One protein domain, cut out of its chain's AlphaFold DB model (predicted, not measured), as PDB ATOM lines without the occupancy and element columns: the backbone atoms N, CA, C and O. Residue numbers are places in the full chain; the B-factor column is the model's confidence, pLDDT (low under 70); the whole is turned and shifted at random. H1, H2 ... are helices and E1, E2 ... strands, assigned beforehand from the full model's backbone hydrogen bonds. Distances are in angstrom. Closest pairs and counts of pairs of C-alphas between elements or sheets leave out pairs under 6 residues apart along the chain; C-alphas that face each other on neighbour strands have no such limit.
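AT A GLANCE: This is residues 25 to 131 of the 392 residues of the protein "Penicillin-binding protein 1B" of Bdellovibrio bacteriovorus W (UniProt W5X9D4). A strongly twisted sheet of five strands makes the core, with helix H1 over one face and H2 over the other; E7 packs on E4 and E5 and pairs with E1. The printed part has 107 residues, with named elements in the order E1 H1 E2 H2 E3 E4 E5 E6 E7; the sheets, E2 - E3 - E4 - E5 - E6 and E1 - E7, are antiparallel. The class is mixed, helices and strands, with under half of the residues in named elements. It is compact, radius of gyration of the C-alphas 12.3 A, spanning 34 by 27 by 23 A.

HOW THE PARTS SIT: Begin at E1, residues 26 to 28, antiparallel to E7, residues 126 to 128: N 27 and O 127, 2.8 A apart, are within hydrogen-bond range. H1, residues 35 to 44, lies over E3, residues 83 to 88, at a height over the sheet of 9.7 A. In E2, residues 60 to 65, find N 62 within range of O 86 of E3, 2.8 A. H2, residues 66 to 73, is on the opposite face from H1, giving three layers, helices on both faces of a sheet; its closest C-alphas to E3 are Lys 66 and His 83, 5.1 A. E3, E4, residues 101 to 106, E5, residues 112 to 117, and E6, residues 122 to 124, form a meander, each the antiparallel neighbour of the one before: see N 85 and O 104, N 103 and O 116, N 117 and O 122, each 2.9 A. E6 runs on into E7 at 86 degrees. In H1 and H2 every O i to N i+4 pair is within range.

IN THESE COORDINATES: Find C-alpha 26 at (0.094, -25.565, 50.291), where E1 begins. H1 spans 14.4 A, E3 17.3 A. E7 ends at C-alpha 128, (-2.054, -29.690, 51.284).

THE WHOLE: The farthest C-alphas, Glu 79 and Ser 93, are 34.5 A apart. The printed part has no cut; the links H1 to E2 and E3 to E4 are long. No printed residue is under 70 in pLDDT.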
ATOM      1  N   PRO A  25       3.584 -28.185  52.409       91.25
ATOM      2  CA  PRO A  25       3.368 -27.236  51.330       91.25
ATOM      3  C   PRO A  25       1.872 -27.087  51.052       91.25
ATOM      4  O   PRO A  25       1.097 -28.042  51.164       91.25
ATOM      5  N   ILE A  26       1.469 -25.878  50.670       92.56
ATOM      6  CA  ILE A  26       0.094 -25.565  50.291       92.56
ATOM      7  C   ILE A  26       0.098 -25.113  48.835       92.56
ATOM      8  O   ILE A  26       0.740 -24.126  48.486       92.56
ATOM      9  N   PHE A  27      -0.642 -25.829  47.994       94.25
ATOM     10  CA  PHE A  27      -0.808 -25.513  46.580       94.25
ATOM     11  C   PHE A  27      -2.158 -24.834  46.387       94.25
ATOM     12  O   PHE A  27      -3.197 -25.478  46.515       94.25
ATOM     13  N   TYR A  28      -2.152 -23.531  46.125       95.38
ATOM     14  CA  TYR A  28      -3.378 -22.755  45.955       95.38
ATOM     15  C   TYR A  28      -3.929 -22.888  44.532       95.38
ATOM     16  O   TYR A  28      -3.168 -22.872  43.561       95.38
ATOM     17  N   SER A  29      -5.253 -22.978  44.407       95.00
ATOM     18  CA  SER A  29      -5.934 -22.809  43.121       95.00
ATOM     19  C   SER A  29      -5.656 -21.408  42.566       95.00
ATOM     20  O   SER A  29      -5.457 -20.458  43.325       95.00
ATOM     21  N   GLN A  30      -5.624 -21.293  41.239       94.62
ATOM     22  CA  GLN A  30      -5.322 -20.065  40.505       94.62
ATOM     23  C   GLN A  30      -3.935 -19.488  40.843       94.62
ATOM     24  O   GLN A  30      -3.779 -18.286  41.056       94.62
ATOM     25  N   SER A  31      -2.911 -20.347  40.900       94.69
ATOM     26  CA  SER A  31      -1.538 -19.944  41.242       94.69
ATOM     27  C   SER A  31      -0.508 -20.330  40.179       94.69
ATOM     28  O   SER A  31      -0.674 -21.293  39.429       94.69
ATOM     29  N   ALA A  32       0.603 -19.585  40.148       91.62
ATOM     30  CA  ALA A  32       1.760 -19.839  39.288       91.62
ATOM     31  C   ALA A  32       2.625 -20.997  39.829       91.62
ATOM     32  O   ALA A  32       3.779 -20.816  40.212       91.62
ATOM     33  N   THR A  33       2.032 -22.188  39.901       90.62
ATOM     34  CA  THR A  33       2.703 -23.438  40.268       90.62
ATOM     35  C   THR A  33       2.769 -24.343  39.044       90.62
ATOM     36  O   THR A  33       1.769 -24.519  38.349       90.62
ATOM     37  N   THR A  34       3.937 -24.931  38.786       91.12
ATOM     38  CA  THR A  34       4.133 -25.871  37.677       91.12
ATOM     39  C   THR A  34       3.798 -27.301  38.095       91.12
ATOM     40  O   THR A  34       3.889 -27.664  39.274       91.12
ATOM     41  N   LEU A  35       3.462 -28.139  37.115       91.50
ATOM     42  CA  LEU A  35       3.302 -29.578  37.327       91.50
ATOM     43  C   LEU A  35       4.599 -30.204  37.862       91.50
ATOM     44  O   LEU A  35       4.569 -30.970  38.829       91.50
ATOM     45  N   ASP A  36       5.739 -29.804  37.295       91.44
ATOM     46  CA  ASP A  36       7.068 -30.274  37.695       91.44
ATOM     47  C   ASP A  36       7.395 -29.969  39.160       91.44
ATOM     48  O   ASP A  36       8.047 -30.782  39.819       91.44
ATOM     49  N   ASN A  37       6.928 -28.837  39.702       90.25
ATOM     50  CA  ASN A  37       7.148 -28.486  41.104       90.25
ATOM     51  C   ASN A  37       6.449 -29.490  42.031       90.25
ATOM     52  O   ASN A  37       7.079 -30.031  42.943       90.25
ATOM     53  N   ILE A  38       5.171 -29.793  41.769       92.88
ATOM     54  CA  ILE A  38       4.416 -30.766  42.572       92.88
ATOM     55  C   ILE A  38       4.983 -32.176  42.367       92.88
ATOM     56  O   ILE A  38       5.194 -32.903  43.338       92.88
ATOM     57  N   GLN A  39       5.301 -32.564  41.129       93.19
ATOM     58  CA  GLN A  39       5.874 -33.879  40.845       93.19
ATOM     59  C   GLN A  39       7.228 -34.073  41.541       93.19
ATOM     60  O   GLN A  39       7.472 -35.122  42.139       93.19
ATOM     61  N   SER A  40       8.113 -33.078  41.481       89.50
ATOM     62  CA  SER A  40       9.426 -33.131  42.134       89.50
ATOM     63  C   SER A  40       9.284 -33.269  43.645       89.50
ATOM     64  O   SER A  40       9.971 -34.087  44.259       89.50
ATOM     65  N   TYR A  41       8.345 -32.531  44.238       90.19
ATOM     66  CA  TYR A  41       8.001 -32.645  45.649       90.19
ATOM     67  C   TYR A  41       7.538 -34.069  46.027       90.19
ATOM     68  O   TYR A  41       8.081 -34.664  46.962       90.19
ATOM     69  N   LEU A  42       6.615 -34.662  45.265       92.69
ATOM     70  CA  LEU A  42       6.122 -36.025  45.508       92.69
ATOM     71  C   LEU A  42       7.230 -37.080  45.346       92.69
ATOM     72  O   LEU A  42       7.345 -37.996  46.165       92.69
ATOM     73  N   LYS A  43       8.108 -36.923  44.348       89.12
ATOM     74  CA  LYS A  43       9.280 -37.793  44.145       89.12
ATOM     75  C   LYS A  43      10.245 -37.746  45.330       89.12
ATOM     76  O   LYS A  43      10.734 -38.791  45.754       89.12
ATOM     77  N   VAL A  44      10.500 -36.565  45.898       82.06
ATOM     78  CA  VAL A  44      11.351 -36.411  47.093       82.06
ATOM     79  C   VAL A  44      10.769 -37.158  48.296       82.06
ATOM     80  O   VAL A  44      11.523 -37.715  49.093       82.06
ATOM     81  N   LEU A  45       9.443 -37.225  48.405       85.38
ATOM     82  CA  LEU A  45       8.744 -38.014  49.421       85.38
ATOM     83  C   LEU A  45       8.591 -39.498  49.052       85.38
ATOM     84  O   LEU A  45       7.894 -40.236  49.742       85.38
ATOM     85  N   SER A  46       9.269 -39.955  47.994       86.44
ATOM     86  CA  SER A  46       9.230 -41.342  47.515       86.44
ATOM     87  C   SER A  46       7.826 -41.826  47.133       86.44
ATOM     88  O   SER A  46       7.528 -43.015  47.261       86.44
ATOM     89  N   TYR A  47       6.960 -40.927  46.652       92.31
ATOM     90  CA  TYR A  47       5.677 -41.342  46.095       92.31
ATOM     91  C   TYR A  47       5.894 -42.142  44.813       92.31
ATOM     92  O   TYR A  47       6.805 -41.871  44.025       92.31
ATOM     93  N   ARG A  48       5.025 -43.123  44.584       93.06
ATOM     94  CA  ARG A  48       5.097 -44.017  43.430       93.06
ATOM     95  C   ARG A  48       4.211 -43.482  42.317       93.06
ATOM     96  O   ARG A  48       3.020 -43.261  42.526       93.06
ATOM     97  N   GLN A  49       4.783 -43.301  41.133       95.50
ATOM     98  CA  GLN A  49       3.981 -42.993  39.958       95.50
ATOM     99  C   GLN A  49       3.164 -44.220  39.560       95.50
ATOM    100  O   GLN A  49       3.671 -45.344  39.587       95.50
ATOM    101  N   ARG A  50       1.908 -43.993  39.200       95.12
ATOM    102  CA  ARG A  50       0.990 -45.009  38.700       95.12
ATOM    103  C   ARG A  50       0.564 -44.687  37.286       95.12
ATOM    104  O   ARG A  50       0.423 -43.518  36.930       95.12
ATOM    105  N   GLU A  51       0.317 -45.748  36.537       90.81
ATOM    106  CA  GLU A  51      -0.358 -45.665  35.252       90.81
ATOM    107  C   GLU A  51      -1.851 -45.358  35.451       90.81
ATOM    108  O   GLU A  51      -2.410 -45.412  36.560       90.81
ATOM    109  N   SER A  52      -2.520 -44.993  34.365       83.06
ATOM    110  CA  SER A  52      -3.866 -44.424  34.431       83.06
ATOM    111  C   SER A  52      -4.973 -45.409  34.785       83.06
ATOM    112  O   SER A  52      -6.000 -45.020  35.341       83.06
ATOM    113  N   ASP A  53      -4.741 -46.686  34.526       85.69
ATOM    114  CA  ASP A  53      -5.612 -47.804  34.869       85.69
ATOM    115  C   ASP A  53      -5.400 -48.312  36.308       85.69
ATOM    116  O   ASP A  53      -6.261 -48.989  36.876       85.69
ATOM    117  N   GLN A  54      -4.278 -47.961  36.939       89.81
ATOM    118  CA  GLN A  54      -3.917 -48.427  38.275       89.81
ATOM    119  C   GLN A  54      -4.574 -47.584  39.367       89.81
ATOM    120  O   GLN A  54      -4.456 -46.360  39.381       89.81
ATOM    121  N   ARG A  55      -5.216 -48.223  40.351       90.75
ATOM    122  CA  ARG A  55      -5.786 -47.533  41.523       90.75
ATOM    123  C   ARG A  55      -4.700 -46.764  42.290       90.75
ATOM    124  O   ARG A  55      -3.642 -47.319  42.569       90.75
ATOM    125  N   LEU A  56      -4.996 -45.520  42.681       93.38
ATOM    126  CA  LEU A  56      -4.128 -44.751  43.577       93.38
ATOM    127  C   LEU A  56      -4.314 -45.225  45.017       93.38
ATOM    128  O   LEU A  56      -5.420 -45.161  45.557       93.38
ATOM    129  N   LEU A  57      -3.228 -45.691  45.623       94.44
ATOM    130  CA  LEU A  57      -3.131 -45.994  47.046       94.44
ATOM    131  C   LEU A  57      -2.377 -44.871  47.783       94.44
ATOM    132  O   LEU A  57      -1.764 -44.023  47.135       94.44
ATOM    133  N   PRO A  58      -2.395 -44.842  49.127       93.94
ATOM    134  CA  PRO A  58      -1.583 -43.907  49.905       93.94
ATOM    135  C   PRO A  58      -0.109 -43.941  49.471       93.94
ATOM    136  O   PRO A  58       0.496 -45.015  49.368       93.94
ATOM    137  N   GLY A  59       0.454 -42.771  49.165       92.56
ATOM    138  CA  GLY A  59       1.809 -42.637  48.625       92.56
ATOM    139  C   GLY A  59       1.931 -42.887  47.124       92.56
ATOM    140  O   GLY A  59       3.044 -43.062  46.630       92.56
ATOM    141  N   ASP A  60       0.821 -42.941  46.392       95.50
ATOM    142  CA  ASP A  60       0.818 -42.992  44.934       95.50
ATOM    143  C   ASP A  60       0.440 -41.632  44.334       95.50
ATOM    144  O   ASP A  60      -0.321 -40.854  44.922       95.50
ATOM    145  N   TYR A  61       0.937 -41.372  43.126       96.75
ATOM    146  CA  TYR A  61       0.506 -40.251  42.301       96.75
ATOM    147  C   TYR A  61       0.322 -40.654  40.839       96.75
ATOM    148  O   TYR A  61       0.907 -41.623  40.359       96.75
ATOM    149  N   LEU A  62      -0.482 -39.878  40.127       95.94
ATOM    150  CA  LEU A  62      -0.741 -39.980  38.699       95.94
ATOM    151  C   LEU A  62      -0.497 -38.618  38.062       95.94
ATOM    152  O   LEU A  62      -0.885 -37.595  38.627       95.94
ATOM    153  N   ILE A  63       0.055 -38.631  36.854       95.62
ATOM    154  CA  ILE A  63      -0.006 -37.508  35.922       95.62
ATOM    155  C   ILE A  63      -0.702 -38.011  34.665       95.62
ATOM    156  O   ILE A  63      -0.335 -39.069  34.163       95.62
ATOM    157  N   ALA A  64      -1.694 -37.269  34.188       94.81
ATOM    158  CA  ALA A  64      -2.489 -37.645  33.027       94.81
ATOM    159  C   ALA A  64      -2.868 -36.413  32.194       94.81
ATOM    160  O   ALA A  64      -2.941 -35.290  32.706       94.81
ATOM    161  N   GLY A  65      -3.112 -36.628  30.900       94.94
ATOM    162  CA  GLY A  65      -3.653 -35.601  30.005       94.94
ATOM    163  C   GLY A  65      -5.152 -35.369  30.230       94.94
ATOM    164  O   GLY A  65      -5.830 -36.187  30.851       94.94
ATOM    165  N   LYS A  66      -5.699 -34.272  29.694       94.25
ATOM    166  CA  LYS A  66      -7.113 -33.879  29.873       94.25
ATOM    167  C   LYS A  66      -8.115 -35.021  29.654       94.25
ATOM    168  O   LYS A  66      -8.975 -35.245  30.508       94.25
ATOM    169  N   GLU A  67      -8.043 -35.716  28.519       93.31
ATOM    170  CA  GLU A  67      -9.005 -36.773  28.155       93.31
ATOM    171  C   GLU A  67      -8.986 -37.928  29.159       93.31
ATOM    172  O   GLU A  67     -10.023 -38.412  29.615       93.31
ATOM    173  N   GLU A  68      -7.787 -38.319  29.566       94.06
ATOM    174  CA  GLU A  68      -7.554 -39.391  30.517       94.06
ATOM    175  C   GLU A  68      -8.011 -39.008  31.927       94.06
ATOM    176  O   GLU A  68      -8.690 -39.795  32.584       94.06
ATOM    177  N   CYS A  69      -7.755 -37.771  32.362       92.25
ATOM    178  CA  CYS A  69      -8.286 -37.223  33.611       92.25
ATOM    179  C   CYS A  69      -9.820 -37.202  33.622       92.25
ATOM    180  O   CYS A  69     -10.439 -37.623  34.601       92.25
ATOM    181  N   THR A  70     -10.426 -36.746  32.522       92.88
ATOM    182  CA  THR A  70     -11.883 -36.676  32.324       92.88
ATOM    183  C   THR A  70     -12.500 -38.067  32.463       92.88
ATOM    184  O   THR A  70     -13.414 -38.258  33.262       92.88
ATOM    185  N   SER A  71     -11.952 -39.054  31.748       91.88
ATOM    186  CA  SER A  71     -12.421 -40.442  31.781       91.88
ATOM    187  C   SER A  71     -12.223 -41.080  33.160       91.88
ATOM    188  O   SER A  71     -13.175 -41.560  33.781       91.88
ATOM    189  N   ARG A  72     -10.999 -41.013  33.695       90.19
ATOM    190  CA  ARG A  72     -10.604 -41.681  34.942       90.19
ATOM    191  C   ARG A  72     -11.364 -41.173  36.161       90.19
ATOM    192  O   ARG A  72     -11.696 -41.953  37.055       90.19
ATOM    193  N   PHE A  73     -11.579 -39.866  36.236       91.75
ATOM    194  CA  PHE A  73     -12.211 -39.228  37.388       91.75
ATOM    195  C   PHE A  73     -13.675 -38.864  37.145       91.75
ATOM    196  O   PHE A  73     -14.321 -38.371  38.068       91.75
ATOM    197  N   SER A  74     -14.207 -39.151  35.950       91.19
ATOM    198  CA  SER A  74     -15.578 -38.812  35.547       91.19
ATOM    199  C   SER A  74     -15.885 -37.319  35.740       91.19
ATOM    200  O   SER A  74     -16.916 -36.950  36.298       91.19
ATOM    201  N   LEU A  75     -14.953 -36.463  35.310       90.19
ATOM    202  CA  LEU A  75     -15.014 -35.006  35.460       90.19
ATOM    203  C   LEU A  75     -15.363 -34.326  34.139       90.19
ATOM    204  O   LEU A  75     -15.002 -34.819  33.079       90.19
ATOM    205  N   GLN A  76     -15.998 -33.158  34.208       92.00
ATOM    206  CA  GLN A  76     -16.092 -32.231  33.081       92.00
ATOM    207  C   GLN A  76     -15.044 -31.138  33.283       92.00
ATOM    208  O   GLN A  76     -15.110 -30.406  34.265       92.00
ATOM    209  N   LEU A  77     -14.047 -31.082  32.397       92.44
ATOM    210  CA  LEU A  77     -12.905 -30.172  32.513       92.44
ATOM    211  C   LEU A  77     -12.988 -29.038  31.486       92.44
ATOM    212  O   LEU A  77     -13.228 -29.293  30.299       92.44
ATOM    213  N   ASP A  78     -12.692 -27.817  31.930       91.31
ATOM    214  CA  ASP A  78     -12.632 -26.622  31.084       91.31
ATOM    215  C   ASP A  78     -11.653 -26.782  29.906       91.31
ATOM    216  O   ASP A  78     -10.708 -27.577  29.934       91.31
ATOM    217  N   GLU A  79     -11.881 -26.037  28.819       89.25
ATOM    218  CA  GLU A  79     -11.074 -26.122  27.589       89.25
ATOM    219  C   GLU A  79      -9.589 -25.832  27.804       89.25
ATOM    220  O   GLU A  79      -8.747 -26.464  27.174       89.25
ATOM    221  N   ASN A  80      -9.271 -24.927  28.724       92.06
ATOM    222  CA  ASN A  80      -7.903 -24.527  29.033       92.06
ATOM    223  C   ASN A  80      -7.114 -25.569  29.845       92.06
ATOM    224  O   ASN A  80      -5.895 -25.433  29.945       92.06
ATOM    225  N   ILE A  81      -7.768 -26.581  30.428       95.81
ATOM    226  CA  ILE A  81      -7.093 -27.620  31.210       95.81
ATOM    227  C   ILE A  81      -6.371 -28.582  30.272       95.81
ATOM    228  O   ILE A  81      -6.989 -29.206  29.413       95.81
ATOM    229  N   THR A  82      -5.065 -28.743  30.462       95.62
ATOM    230  CA  THR A  82      -4.219 -29.614  29.632       95.62
ATOM    231  C   THR A  82      -3.854 -30.909  30.347       95.62
ATOM    232  O   THR A  82      -3.880 -31.980  29.735       95.62
ATOM    233  N   HIS A  83      -3.570 -30.830  31.649       94.06
ATOM    234  CA  HIS A  83      -3.104 -31.948  32.465       94.06
ATOM    235  C   HIS A  83      -3.783 -31.962  33.835       94.06
ATOM    236  O   HIS A  83      -4.193 -30.922  34.358       94.06
ATOM    237  N   CYS A  84      -3.828 -33.137  34.457       95.00
ATOM    238  CA  CYS A  84      -4.077 -33.251  35.884       95.00
ATOM    239  C   CYS A  84      -2.974 -34.033  36.591       95.00
ATOM    240  O   CYS A  84      -2.349 -34.933  36.025       95.00
ATOM    241  N   LEU A  85      -2.774 -33.697  37.862       96.44
ATOM    242  CA  LEU A  85      -1.936 -34.445  38.782       96.44
ATOM    243  C   LEU A  85      -2.787 -34.841  39.984       96.44
ATOM    244  O   LEU A  85      -3.326 -33.982  40.682       96.44
ATOM    245  N   ALA A  86      -2.902 -36.142  40.225       96.19
ATOM    246  CA  ALA A  86      -3.641 -36.688  41.355       96.19
ATOM    247  C   ALA A  86      -2.695 -37.405  42.316       96.19
ATOM    248  O   ALA A  86      -1.798 -38.114  41.868       96.19
ATOM    249  N   TRP A  87      -2.906 -37.282  43.623       96.12
ATOM    250  CA  TRP A  87      -2.154 -38.046  44.621       96.12
ATOM    251  C   TRP A  87      -2.997 -38.362  45.854       96.12
ATOM    252  O   TRP A  87      -4.026 -37.732  46.101       96.12
ATOM    253  N   VAL A  88      -2.545 -39.341  46.636       95.00
ATOM    254  CA  VAL A  88      -3.123 -39.696  47.941       95.00
ATOM    255  C   VAL A  88      -2.008 -39.652  48.974       95.00
ATOM    256  O   VAL A  88      -0.979 -40.301  48.789       95.00
ATOM    257  N   THR A  89      -2.189 -38.897  50.057       90.12
ATOM    258  CA  THR A  89      -1.175 -38.804  51.117       90.12
ATOM    259  C   THR A  89      -1.027 -40.131  51.871       90.12
ATOM    260  O   THR A  89      -1.973 -40.913  51.968       90.12
ATOM    261  N   ASN A  90       0.175 -40.417  52.377       85.56
ATOM    262  CA  ASN A  90       0.509 -41.630  53.131       85.56
ATOM    263  C   ASN A  90      -0.189 -41.709  54.496       85.56
ATOM    264  O   ASN A  90      -0.204 -42.776  55.106       85.56
ATOM    265  N   GLU A  91      -0.744 -40.605  54.998       82.19
ATOM    266  CA  GLU A  91      -1.424 -40.562  56.300       82.19
ATOM    267  C   GLU A  91      -2.718 -41.395  56.355       82.19
ATOM    268  O   GLU A  91      -3.175 -41.752  57.443       82.19
ATOM    269  N   TYR A  92      -3.306 -41.719  55.199       82.69
ATOM    270  CA  TYR A  92      -4.579 -42.430  55.117       82.69
ATOM    271  C   TYR A  92      -4.406 -43.935  54.934       82.69
ATOM    272  O   TYR A  92      -3.441 -44.416  54.344       82.69
ATOM    273  N   SER A  93      -5.397 -44.697  55.394       83.81
ATOM    274  CA  SER A  93      -5.464 -46.132  55.140       83.81
ATOM    275  C   SER A  93      -5.919 -46.447  53.703       83.81
ATOM    276  O   SER A  93      -6.639 -45.644  53.096       83.81
ATOM    277  N   PRO A  94      -5.544 -47.613  53.135       87.50
ATOM    278  CA  PRO A  94      -5.896 -47.980  51.761       87.50
ATOM    279  C   PRO A  94      -7.401 -47.959  51.463       87.50
ATOM    280  O   PRO A  94      -7.805 -47.596  50.357       87.50
ATOM    281  N   GLU A  95      -8.253 -48.302  52.433       89.00
ATOM    282  CA  GLU A  95      -9.709 -48.237  52.274       89.00
ATOM    283  C   GLU A  95     -10.243 -46.805  52.114       89.00
ATOM    284  O   GLU A  95     -11.283 -46.602  51.490       89.00
ATOM    285  N   ASN A  96      -9.510 -45.810  52.616       88.94
ATOM    286  CA  ASN A  96      -9.880 -44.401  52.556       88.94
ATOM    287  C   ASN A  96      -9.197 -43.645  51.408       88.94
ATOM    288  O   ASN A  96      -9.402 -42.438  51.284       88.94
ATOM    289  N   ALA A  97      -8.422 -44.326  50.559       89.12
ATOM    290  CA  ALA A  97      -7.644 -43.687  49.500       89.12
ATOM    291  C   ALA A  97      -8.513 -42.809  48.585       89.12
ATOM    292  O   ALA A  97      -8.233 -41.627  48.419       89.12
ATOM    293  N   ASP A  98      -9.627 -43.346  48.074       89.12
ATOM    294  CA  ASP A  98     -10.514 -42.624  47.151       89.12
ATOM    295  C   ASP A  98     -11.139 -41.364  47.772       89.12
ATOM    296  O   ASP A  98     -11.316 -40.360  47.086       89.12
ATOM    297  N   ARG A  99     -11.425 -41.377  49.080       90.50
ATOM    298  CA  ARG A  99     -11.986 -40.219  49.800       90.50
ATOM    299  C   ARG A  99     -10.973 -39.102  50.026       90.50
ATOM    300  O   ARG A  99     -11.380 -37.982  50.304       90.50
ATOM    301  N   ASN A 100      -9.686 -39.404  49.887       92.38
ATOM    302  CA  ASN A 100      -8.590 -38.491  50.189       92.38
ATOM    303  C   ASN A 100      -7.696 -38.209  48.975       92.38
ATOM    304  O   ASN A 100      -6.578 -37.719  49.128       92.38
ATOM    305  N   ILE A 101      -8.182 -38.495  47.762       94.69
ATOM    306  CA  ILE A 101      -7.498 -38.063  46.544       94.69
ATOM    307  C   ILE A 101      -7.475 -36.537  46.513       94.69
ATOM    308  O   ILE A 101      -8.503 -35.877  46.661       94.69
ATOM    309  N   GLN A 102      -6.293 -35.990  46.284       96.44
ATOM    310  CA  GLN A 102      -6.075 -34.592  45.952       96.44
ATOM    311  C   GLN A 102      -5.812 -34.504  44.455       96.44
ATOM    312  O   GLN A 102      -5.021 -35.283  43.928       96.44
ATOM    313  N   LEU A 103      -6.498 -33.596  43.766       96.81
ATOM    314  CA  LEU A 103      -6.441 -33.469  42.315       96.81
ATOM    315  C   LEU A 103      -6.163 -32.017  41.928       96.81
ATOM    316  O   LEU A 103      -6.968 -31.123  42.176       96.81
ATOM    317  N   ALA A 104      -5.005 -31.800  41.317       97.25
ATOM    318  CA  ALA A 104      -4.567 -30.533  40.753       97.25
ATOM    319  C   ALA A 104      -4.841 -30.521  39.243       97.25
ATOM    320  O   ALA A 104      -4.404 -31.427  38.532       97.25
ATOM    321  N   LEU A 105      -5.552 -29.504  38.755       97.06
ATOM    322  CA  LEU A 105      -5.866 -29.305  37.340       97.06
ATOM    323  C   LEU A 105      -5.050 -28.131  36.797       97.06
ATOM    324  O   LEU A 105      -5.130 -27.019  37.325       97.06
ATOM    325  N   PHE A 106      -4.271 -28.373  35.747       96.94
ATOM    326  CA  PHE A 106      -3.327 -27.401  35.201       96.94
ATOM    327  C   PHE A 106      -3.791 -26.849  33.857       96.94
ATOM    328  O   PHE A 106      -4.242 -27.603  32.993       96.94
ATOM    329  N   ALA A 107      -3.628 -25.538  33.676       94.94
ATOM    330  CA  ALA A 107      -3.767 -24.874  32.388       94.94
ATOM    331  C   ALA A 107      -2.370 -24.612  31.802       94.94
ATOM    332  O   ALA A 107      -1.656 -23.706  32.239       94.94
ATOM    333  N   GLY A 108      -1.956 -25.439  30.839       88.19
ATOM    334  CA  GLY A 108      -0.562 -25.493  30.390       88.19
ATOM    335  C   GLY A 108       0.368 -26.074  31.464       88.19
ATOM    336  O   GLY A 108      -0.075 -26.821  32.334       88.19
ATOM    337  N   ASP A 109       1.653 -25.716  31.422       82.50
ATOM    338  CA  ASP A 109       2.681 -26.312  32.300       82.50
ATOM    339  C   ASP A 109       3.026 -25.450  33.527       82.50
ATOM    340  O   ASP A 109       3.821 -25.848  34.385       82.50
ATOM    341  N   HIS A 110       2.441 -24.252  33.632       88.56
ATOM    342  CA  HIS A 110       2.879 -23.226  34.588       88.56
ATOM    343  C   HIS A 110       1.777 -22.630  35.465       88.56
ATOM    344  O   HIS A 110       2.059 -21.729  36.259       88.56
ATOM    345  N   PHE A 111       0.539 -23.102  35.334       95.06
ATOM    346  CA  PHE A 111      -0.583 -22.540  36.071       95.06
ATOM    347  C   PHE A 111      -1.485 -23.629  36.644       95.06
ATOM    348  O   PHE A 111      -2.095 -24.406  35.909       95.06
ATOM    349  N   LEU A 112      -1.595 -23.649  37.971       96.31
ATOM    350  CA  LEU A 112      -2.541 -24.483  38.696       96.31
ATOM    351  C   LEU A 112      -3.900 -23.784  38.678       96.31
ATOM    352  O   LEU A 112      -4.136 -22.862  39.456       96.31
ATOM    353  N   ALA A 113      -4.780 -24.205  37.773       96.38
ATOM    354  CA  ALA A 113      -6.069 -23.563  37.548       96.38
ATOM    355  C   ALA A 113      -7.053 -23.877  38.679       96.38
ATOM    356  O   ALA A 113      -7.562 -22.972  39.340       96.38
ATOM    357  N   GLN A 114      -7.256 -25.160  38.970       96.12
ATOM    358  CA  GLN A 114      -8.274 -25.620  39.911       96.12
ATOM    359  C   GLN A 114      -7.736 -26.751  40.779       96.12
ATOM    360  O   GLN A 114      -6.858 -27.517  40.371       96.12
ATOM    361  N   THR A 115      -8.267 -26.852  41.993       97.19
ATOM    362  CA  THR A 115      -7.933 -27.933  42.913       97.19
ATOM    363  C   THR A 115      -9.185 -28.606  43.439       97.19
ATOM    364  O   THR A 115     -10.105 -27.927  43.882       97.19
ATOM    365  N   LEU A 116      -9.202 -29.936  43.421       96.75
ATOM    366  CA  LEU A 116     -10.331 -30.763  43.831       96.75
ATOM    367  C   LEU A 116      -9.899 -31.766  44.909       96.75
ATOM    368  O   LEU A 116      -8.755 -32.234  44.911       96.75
ATOM    369  N   LYS A 117     -10.809 -32.122  45.821       95.38
ATOM    370  CA  LYS A 117     -10.563 -33.105  46.888       95.38
ATOM    371  C   LYS A 117     -11.647 -34.174  46.965       95.38
ATOM    372  O   LYS A 117     -12.833 -33.878  46.835       95.38
ATOM    373  N   GLY A 118     -11.198 -35.389  47.265       91.88
ATOM    374  CA  GLY A 118     -12.008 -36.564  47.554       91.88
ATOM    375  C   GLY A 118     -12.781 -37.113  46.359       91.88
ATOM    376  O   GLY A 118     -12.832 -36.517  45.295       91.88
ATOM    377  N   LYS A 119     -13.387 -38.286  46.535       88.56
ATOM    378  CA  LYS A 119     -14.403 -38.827  45.628       88.56
ATOM    379  C   LYS A 119     -15.727 -38.978  46.389       88.56
ATOM    380  O   LYS A 119     -15.737 -39.690  47.399       88.56
ATOM    381  N   PRO A 120     -16.836 -38.369  45.924       91.12
ATOM    382  CA  PRO A 120     -16.931 -37.473  44.761       91.12
ATOM    383  C   PRO A 120     -16.107 -36.190  44.949       91.12
ATOM    384  O   PRO A 120     -15.944 -35.726  46.077       91.12
ATOM    385  N   PHE A 121     -15.586 -35.649  43.846       94.75
ATOM    386  CA  PHE A 121     -14.714 -34.475  43.870       94.75
ATOM    387  C   PHE A 121     -15.476 -33.213  44.256       94.75
ATOM    388  O   PHE A 121     -16.550 -32.936  43.723       94.75
ATOM    389  N   GLN A 122     -14.887 -32.451  45.173       95.06
ATOM    390  CA  GLN A 122     -15.354 -31.131  45.583       95.06
ATOM    391  C   GLN A 122     -14.269 -30.093  45.337       95.06
ATOM    392  O   GLN A 122     -13.083 -30.374  45.541       95.06
ATOM    393  N   ASP A 123     -14.687 -28.893  44.942       95.00
ATOM    394  CA  ASP A 123     -13.799 -27.746  44.821       95.00
ATOM    395  C   ASP A 123     -13.101 -27.433  46.139       95.00
ATOM    396  O   ASP A 123     -13.693 -27.430  47.219       95.00
ATOM    397  N   SER A 124     -11.812 -27.143  46.030       95.50
ATOM    398  CA  SER A 124     -10.980 -26.679  47.126       95.50
ATOM    399  C   SER A 124     -10.222 -25.438  46.674       95.50
ATOM    400  O   SER A 124      -9.832 -25.326  45.516       95.50
ATOM    401  N   ASN A 125      -9.961 -24.519  47.602       95.44
ATOM    402  CA  ASN A 125      -9.090 -23.368  47.339       95.44
ATOM    403  C   ASN A 125      -7.603 -23.749  47.379       95.44
ATOM    404  O   ASN A 125      -6.752 -22.996  46.903       95.44
ATOM    405  N   SER A 126      -7.278 -24.894  47.982       95.38
ATOM    406  CA  SER A 126      -5.911 -25.388  48.059       95.38
ATOM    407  C   SER A 126      -5.811 -26.896  48.275       95.38
ATOM    408  O   SER A 126      -6.730 -27.548  48.786       95.38
ATOM    409  N   LEU A 127      -4.654 -27.450  47.934       94.81
ATOM    410  CA  LEU A 127      -4.227 -28.804  48.268       94.81
ATOM    411  C   LEU A 127      -3.087 -28.723  49.278       94.81
ATOM    412  O   LEU A 127      -2.260 -27.815  49.218       94.81
ATOM    413  N   THR A 128      -3.056 -29.659  50.217       90.81
ATOM    414  CA  THR A 128      -2.054 -29.690  51.284       90.81
ATOM    415  C   THR A 128      -1.185 -30.914  51.076       90.81
ATOM    416  O   THR A 128      -1.683 -32.039  51.039       90.81
ATOM    417  N   GLY A 129       0.114 -30.700  50.904       90.38
ATOM    418  CA  GLY A 129       1.080 -31.788  50.870       90.38
ATOM    419  C   GLY A 129       1.401 -32.316  52.268       90.38
ATOM    420  O   GLY A 129       1.069 -31.718  53.286       90.38
ATOM    421  N   GLU A 130       2.106 -33.435  52.318       90.62
ATOM    422  CA  GLU A 130       2.737 -33.933  53.532       90.62
ATOM    423  C   GLU A 130       3.937 -33.086  53.960       90.62
ATOM    424  O   GLU A 130       4.757 -32.624  53.156       90.62
ATOM    425  N   ALA A 131       4.081 -32.933  55.270       90.50
ATOM    426  CA  ALA A 131       5.274 -32.346  55.844       90.50
ATOM    427  C   ALA A 131       6.486 -33.256  55.588       90.50
ATOM    428  O   ALA A 131       6.438 -34.466  55.815       90.50
TER     429      ALA A 131